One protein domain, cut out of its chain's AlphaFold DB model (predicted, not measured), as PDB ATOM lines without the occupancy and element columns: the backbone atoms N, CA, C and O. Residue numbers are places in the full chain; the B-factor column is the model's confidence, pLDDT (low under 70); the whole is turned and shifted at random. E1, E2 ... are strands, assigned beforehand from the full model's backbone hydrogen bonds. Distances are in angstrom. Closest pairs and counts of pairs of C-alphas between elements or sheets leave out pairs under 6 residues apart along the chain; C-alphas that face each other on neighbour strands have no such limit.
ATOM      1  N   GLU A   3     130.354 110.165 133.077       90.81
ATOM      2  CA  GLU A   3     129.568 109.186 132.339       90.81
ATOM      3  C   GLU A   3     129.255 109.752 130.957       90.81
ATOM      4  O   GLU A   3     129.008 110.947 130.806       90.81
ATOM      5  N   HIS A   4     129.279 108.889 129.945       90.31
ATOM      6  CA  HIS A   4     128.991 109.253 128.564       90.31
ATOM      7  C   HIS A   4     128.081 108.198 127.937       90.31
ATOM      8  O   HIS A   4     128.417 107.009 127.933       90.31
ATOM      9  N   TYR A   5     126.932 108.612 127.403       87.69
ATOM     10  CA  TYR A   5     126.024 107.707 126.702       87.69
ATOM     11  C   TYR A   5     126.505 107.457 125.272       87.69
ATOM     12  O   TYR A   5     126.435 108.330 124.406       87.69
ATOM     13  N   GLN A   6     126.913 106.219 124.999       84.69
ATOM     14  CA  GLN A   6     127.263 105.791 123.648       84.69
ATOM     15  C   GLN A   6     126.030 105.823 122.730       84.69
ATOM     16  O   GLN A   6     124.981 105.270 123.058       84.69
ATOM     17  N   GLY A   7     126.159 106.461 121.563       83.69
ATOM     18  CA  GLY A   7     125.092 106.526 120.556       83.69
ATOM     19  C   GLY A   7     123.936 107.474 120.899       83.69
ATOM     20  O   GLY A   7     122.867 107.382 120.287       83.69
ATOM     21  N   ALA A   8     124.123 108.380 121.865       81.88
ATOM     22  CA  ALA A   8     123.129 109.390 122.197       81.88
ATOM     23  C   ALA A   8     122.806 110.271 120.976       81.88
ATOM     24  O   ALA A   8     123.690 110.809 120.318       81.88
ATOM     25  N   ARG A   9     121.511 110.431 120.678       80.94
ATOM     26  CA  ARG A   9     121.021 111.309 119.595       80.94
ATOM     27  C   ARG A   9     120.757 112.746 120.055       80.94
ATOM     28  O   ARG A   9     120.351 113.575 119.246       80.94
ATOM     29  N   ARG A  10     120.881 113.017 121.356       76.38
ATOM     30  CA  ARG A  10     120.582 114.308 121.985       76.38
ATOM     31  C   ARG A  10     121.682 114.659 122.975       76.38
ATOM     32  O   ARG A  10     122.129 113.789 123.718       76.38
ATOM     33  N   GLU A  11     122.055 115.931 122.982       82.62
ATOM     34  CA  GLU A  11     122.980 116.516 123.949       82.62
ATOM     35  C   GLU A  11     122.238 116.997 125.216       82.62
ATOM     36  O   GLU A  11     121.052 117.340 125.123       82.62
ATOM     37  N   PRO A  12     122.909 117.057 126.384       83.25
ATOM     38  CA  PRO A  12     124.289 116.628 126.615       83.25
ATOM     39  C   PRO A  12     124.416 115.097 126.710       83.25
ATOM     40  O   PRO A  12     123.657 114.434 127.417       83.25
ATOM     41  N   SER A  13     125.395 114.538 126.000       86.94
ATOM     42  CA  SER A  13     125.703 113.100 125.991       86.94
ATOM     43  C   SER A  13     126.693 112.679 127.085       86.94
ATOM     44  O   SER A  13     126.829 111.484 127.349       86.94
ATOM     45  N   SER A  14     127.337 113.648 127.745       89.75
ATOM     46  CA  SER A  14     128.259 113.454 128.870       89.75
ATOM     47  C   SER A  14     127.794 114.206 130.111       89.75
ATOM     48  O   SER A  14     127.323 115.339 130.019       89.75
ATOM     49  N   PHE A  15     127.966 113.598 131.278       90.75
ATOM     50  CA  PHE A  15     127.561 114.164 132.564       90.75
ATOM     51  C   PHE A  15     128.543 113.732 133.644       90.75
ATOM     52  O   PHE A  15     128.965 112.577 133.715       90.75
ATOM     53  N   ALA A  16     128.879 114.675 134.516       91.94
ATOM     54  CA  ALA A  16     129.715 114.418 135.669       91.94
ATOM     55  C   ALA A  16     128.933 114.606 136.966       91.94
ATOM     56  O   ALA A  16     127.998 115.399 137.079       91.94
ATOM     57  N   SER A  17     129.348 113.847 137.968       93.00
ATOM     58  CA  SER A  17     128.849 113.940 139.328       93.00
ATOM     59  C   SER A  17     129.996 113.809 140.323       93.00
ATOM     60  O   SER A  17     131.012 113.147 140.084       93.00
ATOM     61  N   TYR A  18     129.832 114.433 141.478       93.62
ATOM     62  CA  TYR A  18     130.746 114.332 142.610       93.62
ATOM     63  C   TYR A  18     129.949 113.987 143.861       93.62
ATOM     64  O   TYR A  18     128.723 114.059 143.858       93.62
ATOM     65  N   GLY A  19     130.637 113.594 144.928       94.88
ATOM     66  CA  GLY A  19     129.991 113.278 146.191       94.88
ATOM     67  C   GLY A  19     130.924 112.554 147.150       94.88
ATOM     68  O   GLY A  19     132.142 112.739 147.112       94.88
ATOM     69  N   THR A  20     130.339 111.727 148.008       96.00
ATOM     70  CA  THR A  20     131.054 110.925 149.000       96.00
ATOM     71  C   THR A  20     131.131 109.466 148.577       96.00
ATOM     72  O   THR A  20     130.404 108.998 147.698       96.00
ATOM     73  N   TRP A  21     132.033 108.729 149.213       96.00
ATOM     74  CA  TRP A  21     132.124 107.291 149.047       96.00
ATOM     75  C   TRP A  21     132.322 106.625 150.402       96.00
ATOM     76  O   TRP A  21     132.933 107.194 151.306       96.00
ATOM     77  N   ALA A  22     131.798 105.413 150.529       95.75
ATOM     78  CA  ALA A  22     131.982 104.562 151.692       95.75
ATOM     79  C   ALA A  22     132.277 103.139 151.228       95.75
ATOM     80  O   ALA A  22     131.689 102.655 150.260       95.75
ATOM     81  N   ARG A  23     133.186 102.459 151.924       93.69
ATOM     82  CA  ARG A  23     133.519 101.061 151.660       93.69
ATOM     83  C   ARG A  23     133.041 100.197 152.822       93.69
ATOM     84  O   ARG A  23     133.372 100.474 153.969       93.69
ATOM     85  N   THR A  24     132.273  99.162 152.511       87.38
ATOM     86  CA  THR A  24     131.950  98.060 153.425       87.38
ATOM     87  C   THR A  24     132.857  96.864 153.124       87.38
ATOM     88  O   THR A  24     133.706  96.935 152.232       87.38
ATOM     89  N   ALA A  25     132.686  95.756 153.851       83.56
ATOM     90  CA  ALA A  25     133.409  94.515 153.565       83.56
ATOM     91  C   ALA A  25     133.210  94.048 152.107       83.56
ATOM     92  O   ALA A  25     134.171  93.637 151.459       83.56
ATOM     93  N   ASP A  26     131.997  94.218 151.568       84.50
ATOM     94  CA  ASP A  26     131.612  93.630 150.280       84.50
ATOM     95  C   ASP A  26     131.472  94.641 149.136       84.50
ATOM     96  O   ASP A  26     131.509  94.258 147.963       84.50
ATOM     97  N   LYS A  27     131.242  95.926 149.445       93.25
ATOM     98  CA  LYS A  27     130.801  96.918 148.453       93.25
ATOM     99  C   LYS A  27     131.471  98.274 148.649       93.25
ATOM    100  O   LYS A  27     131.738  98.716 149.763       93.25
ATOM    101  N   LEU A  28     131.680  98.967 147.541       96.19
ATOM    102  CA  LEU A  28     131.950 100.394 147.469       96.19
ATOM    103  C   LEU A  28     130.641 101.099 147.107       96.19
ATOM    104  O   LEU A  28     130.018 100.783 146.097       96.19
ATOM    105  N   VAL A  29     130.222 102.050 147.935       96.50
ATOM    106  CA  VAL A  29     129.025 102.861 147.714       96.50
ATOM    107  C   VAL A  29     129.470 104.271 147.372       96.50
ATOM    108  O   VAL A  29     130.115 104.923 148.191       96.50
ATOM    109  N   LEU A  30     129.119 104.746 146.181       96.31
ATOM    110  CA  LEU A  30     129.256 106.147 145.797       96.31
ATOM    111  C   LEU A  30     127.915 106.834 146.045       96.31
ATOM    112  O   LEU A  30     126.892 106.342 145.584       96.31
ATOM    113  N   THR A  31     127.913 107.943 146.778       96.19
ATOM    114  CA  THR A  31     126.723 108.780 146.989       96.19
ATOM    115  C   THR A  31     127.004 110.143 146.383       96.19
ATOM    116  O   THR A  31     127.893 110.847 146.865       96.19
ATOM    117  N   ASN A  32     126.302 110.511 145.312       94.88
ATOM    118  CA  ASN A  32     126.528 111.793 144.649       94.88
ATOM    119  C   ASN A  32     125.994 112.978 145.483       94.88
ATOM    120  O   ASN A  32     125.370 112.796 146.527       94.88
ATOM    121  N   SER A  33     126.229 114.206 145.021       93.00
ATOM    122  CA  SER A  33     125.831 115.441 145.709       93.00
ATOM    123  C   SER A  33     124.317 115.619 145.862       93.00
ATOM    124  O   SER A  33     123.880 116.427 146.677       93.00
ATOM    125  N   LYS A  34     123.514 114.849 145.117       93.12
ATOM    126  CA  LYS A  34     122.048 114.793 145.225       93.12
ATOM    127  C   LYS A  34     121.561 113.660 146.137       93.12
ATOM    128  O   LYS A  34     120.360 113.503 146.321       93.12
ATOM    129  N   GLY A  35     122.471 112.863 146.701       93.69
ATOM    130  CA  GLY A  35     122.152 111.719 147.556       93.69
ATOM    131  C   GLY A  35     121.867 110.414 146.804       93.69
ATOM    132  O   GLY A  35     121.557 109.405 147.440       93.69
ATOM    133  N   GLU A  36     121.984 110.394 145.474       94.38
ATOM    134  CA  GLU A  36     121.778 109.185 144.674       94.38
ATOM    135  C   GLU A  36     122.961 108.232 144.851       94.38
ATOM    136  O   GLU A  36     124.121 108.655 144.902       94.38
ATOM    137  N   LYS A  37     122.662 106.934 144.944       95.25
ATOM    138  CA  LYS A  37     123.653 105.899 145.238       95.25
ATOM    139  C   LYS A  37     123.959 105.041 144.021       95.25
ATOM    140  O   LYS A  37     123.049 104.567 143.342       95.25
ATOM    141  N   SER A  38     125.240 104.761 143.836       95.25
ATOM    142  CA  SER A  38     125.755 103.749 142.917       95.25
ATOM    143  C   SER A  38     126.597 102.751 143.702       95.25
ATOM    144  O   SER A  38     127.344 103.123 144.610       95.25
ATOM    145  N   TYR A  39     126.473 101.476 143.356       96.44
ATOM    146  CA  TYR A  39     127.086 100.382 144.095       96.44
ATOM    147  C   TYR A  39     128.095  99.670 143.211       96.44
ATOM    148  O   TYR A  39     127.821  99.382 142.050       96.44
ATOM    149  N   PHE A  40     129.251  99.362 143.781       97.00
ATOM    150  CA  PHE A  40     130.318  98.646 143.106       97.00
ATOM    151  C   PHE A  40     130.872  97.556 144.015       97.00
ATOM    152  O   PHE A  40     130.844  97.673 145.239       97.00
ATOM    153  N   ARG A  41     131.422  96.507 143.417       95.81
ATOM    154  CA  ARG A  41     132.211  95.481 144.093       95.81
ATOM    155  C   ARG A  41     133.631  95.517 143.550       95.81
ATOM    156  O   ARG A  41     133.834  95.468 142.340       95.81
ATOM    157  N   ALA A  42     134.611  95.588 144.444       93.69
ATOM    158  CA  ALA A  42     136.010  95.479 144.053       93.69
ATOM    159  C   ALA A  42     136.329  94.036 143.630       93.69
ATOM    160  O   ALA A  42     136.000  93.090 144.346       93.69
ATOM    161  N   LYS A  43     136.981  93.873 142.476       91.38
ATOM    162  CA  LYS A  43     137.475  92.596 141.943       91.38
ATOM    163  C   LYS A  43     138.941  92.767 141.546       91.38
ATOM    164  O   LYS A  43     139.242  93.091 140.402       91.38
ATOM    165  N   GLY A  44     139.847  92.589 142.508       90.94
ATOM    166  CA  GLY A  44     141.252  92.965 142.330       90.94
ATOM    167  C   GLY A  44     141.390  94.484 142.213       90.94
ATOM    168  O   GLY A  44     140.969  95.206 143.115       90.94
ATOM    169  N   ASP A  45     141.944  94.952 141.098       91.88
ATOM    170  CA  ASP A  45     142.068  96.365 140.714       91.88
ATOM    171  C   ASP A  45     140.866  96.898 139.908       91.88
ATOM    172  O   ASP A  45     140.823  98.081 139.564       91.88
ATOM    173  N   LYS A  46     139.871  96.045 139.640       95.06
ATOM    174  CA  LYS A  46     138.660  96.377 138.879       95.06
ATOM    175  C   LYS A  46     137.485  96.723 139.783       95.06
ATOM    176  O   LYS A  46     137.408  96.282 140.936       95.06
ATOM    177  N   LEU A  47     136.510  97.438 139.225       95.50
ATOM    178  CA  LEU A  47     135.232  97.725 139.880       95.50
ATOM    179  C   LEU A  47     134.070  97.175 139.056       95.50
ATOM    180  O   LEU A  47     133.808  97.640 137.956       95.50
ATOM    181  N   GLU A  48     133.341  96.210 139.601       95.88
ATOM    182  CA  GLU A  48     132.107  95.702 139.001       95.88
ATOM    183  C   GLU A  48     130.914  96.507 139.514       95.88
ATOM    184  O   GLU A  48     130.679  96.554 140.722       95.88
ATOM    185  N   MET A  49     130.156  97.129 138.612       96.38
ATOM    186  CA  MET A  49     128.919  97.824 138.959       96.38
ATOM    187  C   MET A  49     127.841  96.819 139.387       96.38
ATOM    188  O   MET A  49     127.665  95.757 138.789       96.38
ATOM    189  N   LEU A  50     127.123  97.168 140.449       95.94
ATOM    190  CA  LEU A  50     126.019  96.402 141.015       95.94
ATOM    191  C   LEU A  50     124.693  97.110 140.712       95.94
ATOM    192  O   LEU A  50     124.665  98.289 140.352       95.94
ATOM    193  N   ASP A  51     123.586  96.394 140.869       93.88
ATOM    194  CA  ASP A  51     122.255  96.963 140.690       93.88
ATOM    195  C   ASP A  51     121.901  97.988 141.790       93.88
ATOM    196  O   ASP A  51     122.670  98.259 142.718       93.88
ATOM    197  N   ARG A  52     120.694  98.561 141.714       92.12
ATOM    198  CA  ARG A  52     120.206  99.580 142.664       92.12
ATOM    199  C   ARG A  52     120.058  99.077 144.108       92.12
ATOM    200  O   ARG A  52     120.010  99.895 145.022       92.12
ATOM    201  N   ASN A  53     119.998  97.762 144.311       91.88
ATOM    202  CA  ASN A  53     119.959  97.109 145.621       91.88
ATOM    203  C   ASN A  53     121.364  96.652 146.070       91.88
ATOM    204  O   ASN A  53     121.541  96.093 147.156       91.88
ATOM    205  N   GLY A  54     122.385  96.883 145.239       91.88
ATOM    206  CA  GLY A  54     123.747  96.421 145.443       91.88
ATOM    207  C   GLY A  54     123.924  94.921 145.199       91.88
ATOM    208  O   GLY A  54     124.848  94.340 145.766       91.88
ATOM    209  N   SER A  55     123.057  94.274 144.430       93.88
ATOM    210  CA  SER A  55     123.215  92.878 144.006       93.88
ATOM    211  C   SER A  55     123.909  92.792 142.638       93.88
ATOM    212  O   SER A  55     123.929  93.776 141.897       93.88
ATOM    213  N   PRO A  56     124.520  91.649 142.274       93.75
ATOM    214  CA  PRO A  56     125.113  91.480 140.948       93.75
ATOM    215  C   PRO A  56     124.085  91.687 139.828       93.75
ATOM    216  O   PRO A  56     122.988  91.131 139.879       93.75
ATOM    217  N   ILE A  57     124.457  92.452 138.799       93.88
ATOM    218  CA  ILE A  57     123.613  92.683 137.621       93.88
ATOM    219  C   ILE A  57     123.547  91.397 136.784       93.88
ATOM    220  O   ILE A  57     124.578  90.838 136.414       93.88
ATOM    221  N   GLN A  58     122.338  90.940 136.449       93.06
ATOM    222  CA  GLN A  58     122.122  89.804 135.544       93.06
ATOM    223  C   GLN A  58     121.887  90.312 134.118       93.06
ATOM    224  O   GLN A  58     120.777  90.693 133.752       93.06
ATOM    225  N   SER A  59     122.947  90.372 133.314       91.44
ATOM    226  CA  SER A  59     122.900  90.867 131.936       91.44
ATOM    227  C   SER A  59     124.069  90.297 131.127       91.44
ATOM    228  O   SER A  59     125.132  90.065 131.702       91.44
ATOM    229  N   PRO A  60     123.918  90.094 129.804       90.12
ATOM    230  CA  PRO A  60     125.038  89.717 128.940       90.12
ATOM    231  C   PRO A  60     126.043  90.861 128.702       90.12
ATOM    232  O   PRO A  60     127.101  90.622 128.126       90.12
ATOM    233  N   LEU A  61     125.723  92.102 129.093       91.25
ATOM    234  CA  LEU A  61     126.617  93.253 128.936       91.25
ATOM    235  C   LEU A  61     127.710  93.271 130.015       91.25
ATOM    236  O   LEU A  61     127.518  92.783 131.127       91.25
ATOM    237  N   ASN A  62     128.853  93.886 129.698       91.44
ATOM    238  CA  ASN A  62     129.951  94.048 130.647       91.44
ATOM    239  C   ASN A  62     129.764  95.309 131.505       91.44
ATOM    240  O   ASN A  62     129.746  96.421 130.983       91.44
ATOM    241  N   TYR A  63     129.688  95.122 132.822       93.25
ATOM    242  CA  TYR A  63     129.541  96.182 133.829       93.25
ATOM    243  C   TYR A  63     130.802  96.366 134.691       93.25
ATOM    244  O   TYR A  63     130.736  96.884 135.806       93.25
ATOM    245  N   THR A  64     131.959  95.915 134.202       95.00
ATOM    246  CA  THR A  64     133.239  96.032 134.909       95.00
ATOM    247  C   THR A  64     134.034  97.222 134.387       95.00
ATOM    248  O   THR A  64     134.319  97.313 133.196       95.00
ATOM    249  N   LEU A  65     134.417  98.117 135.295       94.62
ATOM    250  CA  LEU A  65     135.356  99.200 135.046       94.62
ATOM    251  C   LEU A  65     136.784  98.679 135.214       94.62
ATOM    252  O   LEU A  65     137.144  98.155 136.273       94.62
ATOM    253  N   GLU A  66     137.580  98.851 134.166       95.62
ATOM    254  CA  GLU A  66     139.015  98.576 134.170       95.62
ATOM    255  C   GLU A  66     139.787  99.806 134.675       95.62
ATOM    256  O   GLU A  66     139.388 100.945 134.393       95.62
TER     257      GLU A  66
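Overview. This is residues 3 to 66 of the 163 residues of the protein "Copper homeostasis protein CutF / Lipoprotein NlpE involeved in surface adhesion" of Klebsiella pneumoniae IS39 (UniProt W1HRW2). With little regular structure around it, a twisted sheet, E2-E3-E4-E5, zigzags as an antiparallel meander, each strand turning back beside the last; E1 and residues 3 to 13 form a looped arm beyond the start of E2. Of 64 printed residues, 24 are in five named strands: all strand. The whole is only just loose, close to compact, with a radius of gyration of the C-alphas of 13.1 A and spans of 39 by 31 by 22 A.

Arrangement. Look first at E4, residues 37 to 43, in hairpins with E3, residues 28 to 32 (N 40 to O 28, 2.8 A), and E5, residues 46 to 49 (N 41 to O 48, 2.8 A). E2, residues 19 to 23, makes a hairpin with E3; N 20 and O 31 are 2.8 A apart. E1, residues 14 to 16, pairs with no named strand.

Along the chain. Find E1 beginning at C-alpha 14, (128.259, 113.454, 128.870), and E5 ending at C-alpha 49, (128.919, 97.824, 138.959). E4 spans 19.5 A.

Size, cuts and confidence. The printed part has no cut; no printed residue is under 70 in pLDDT.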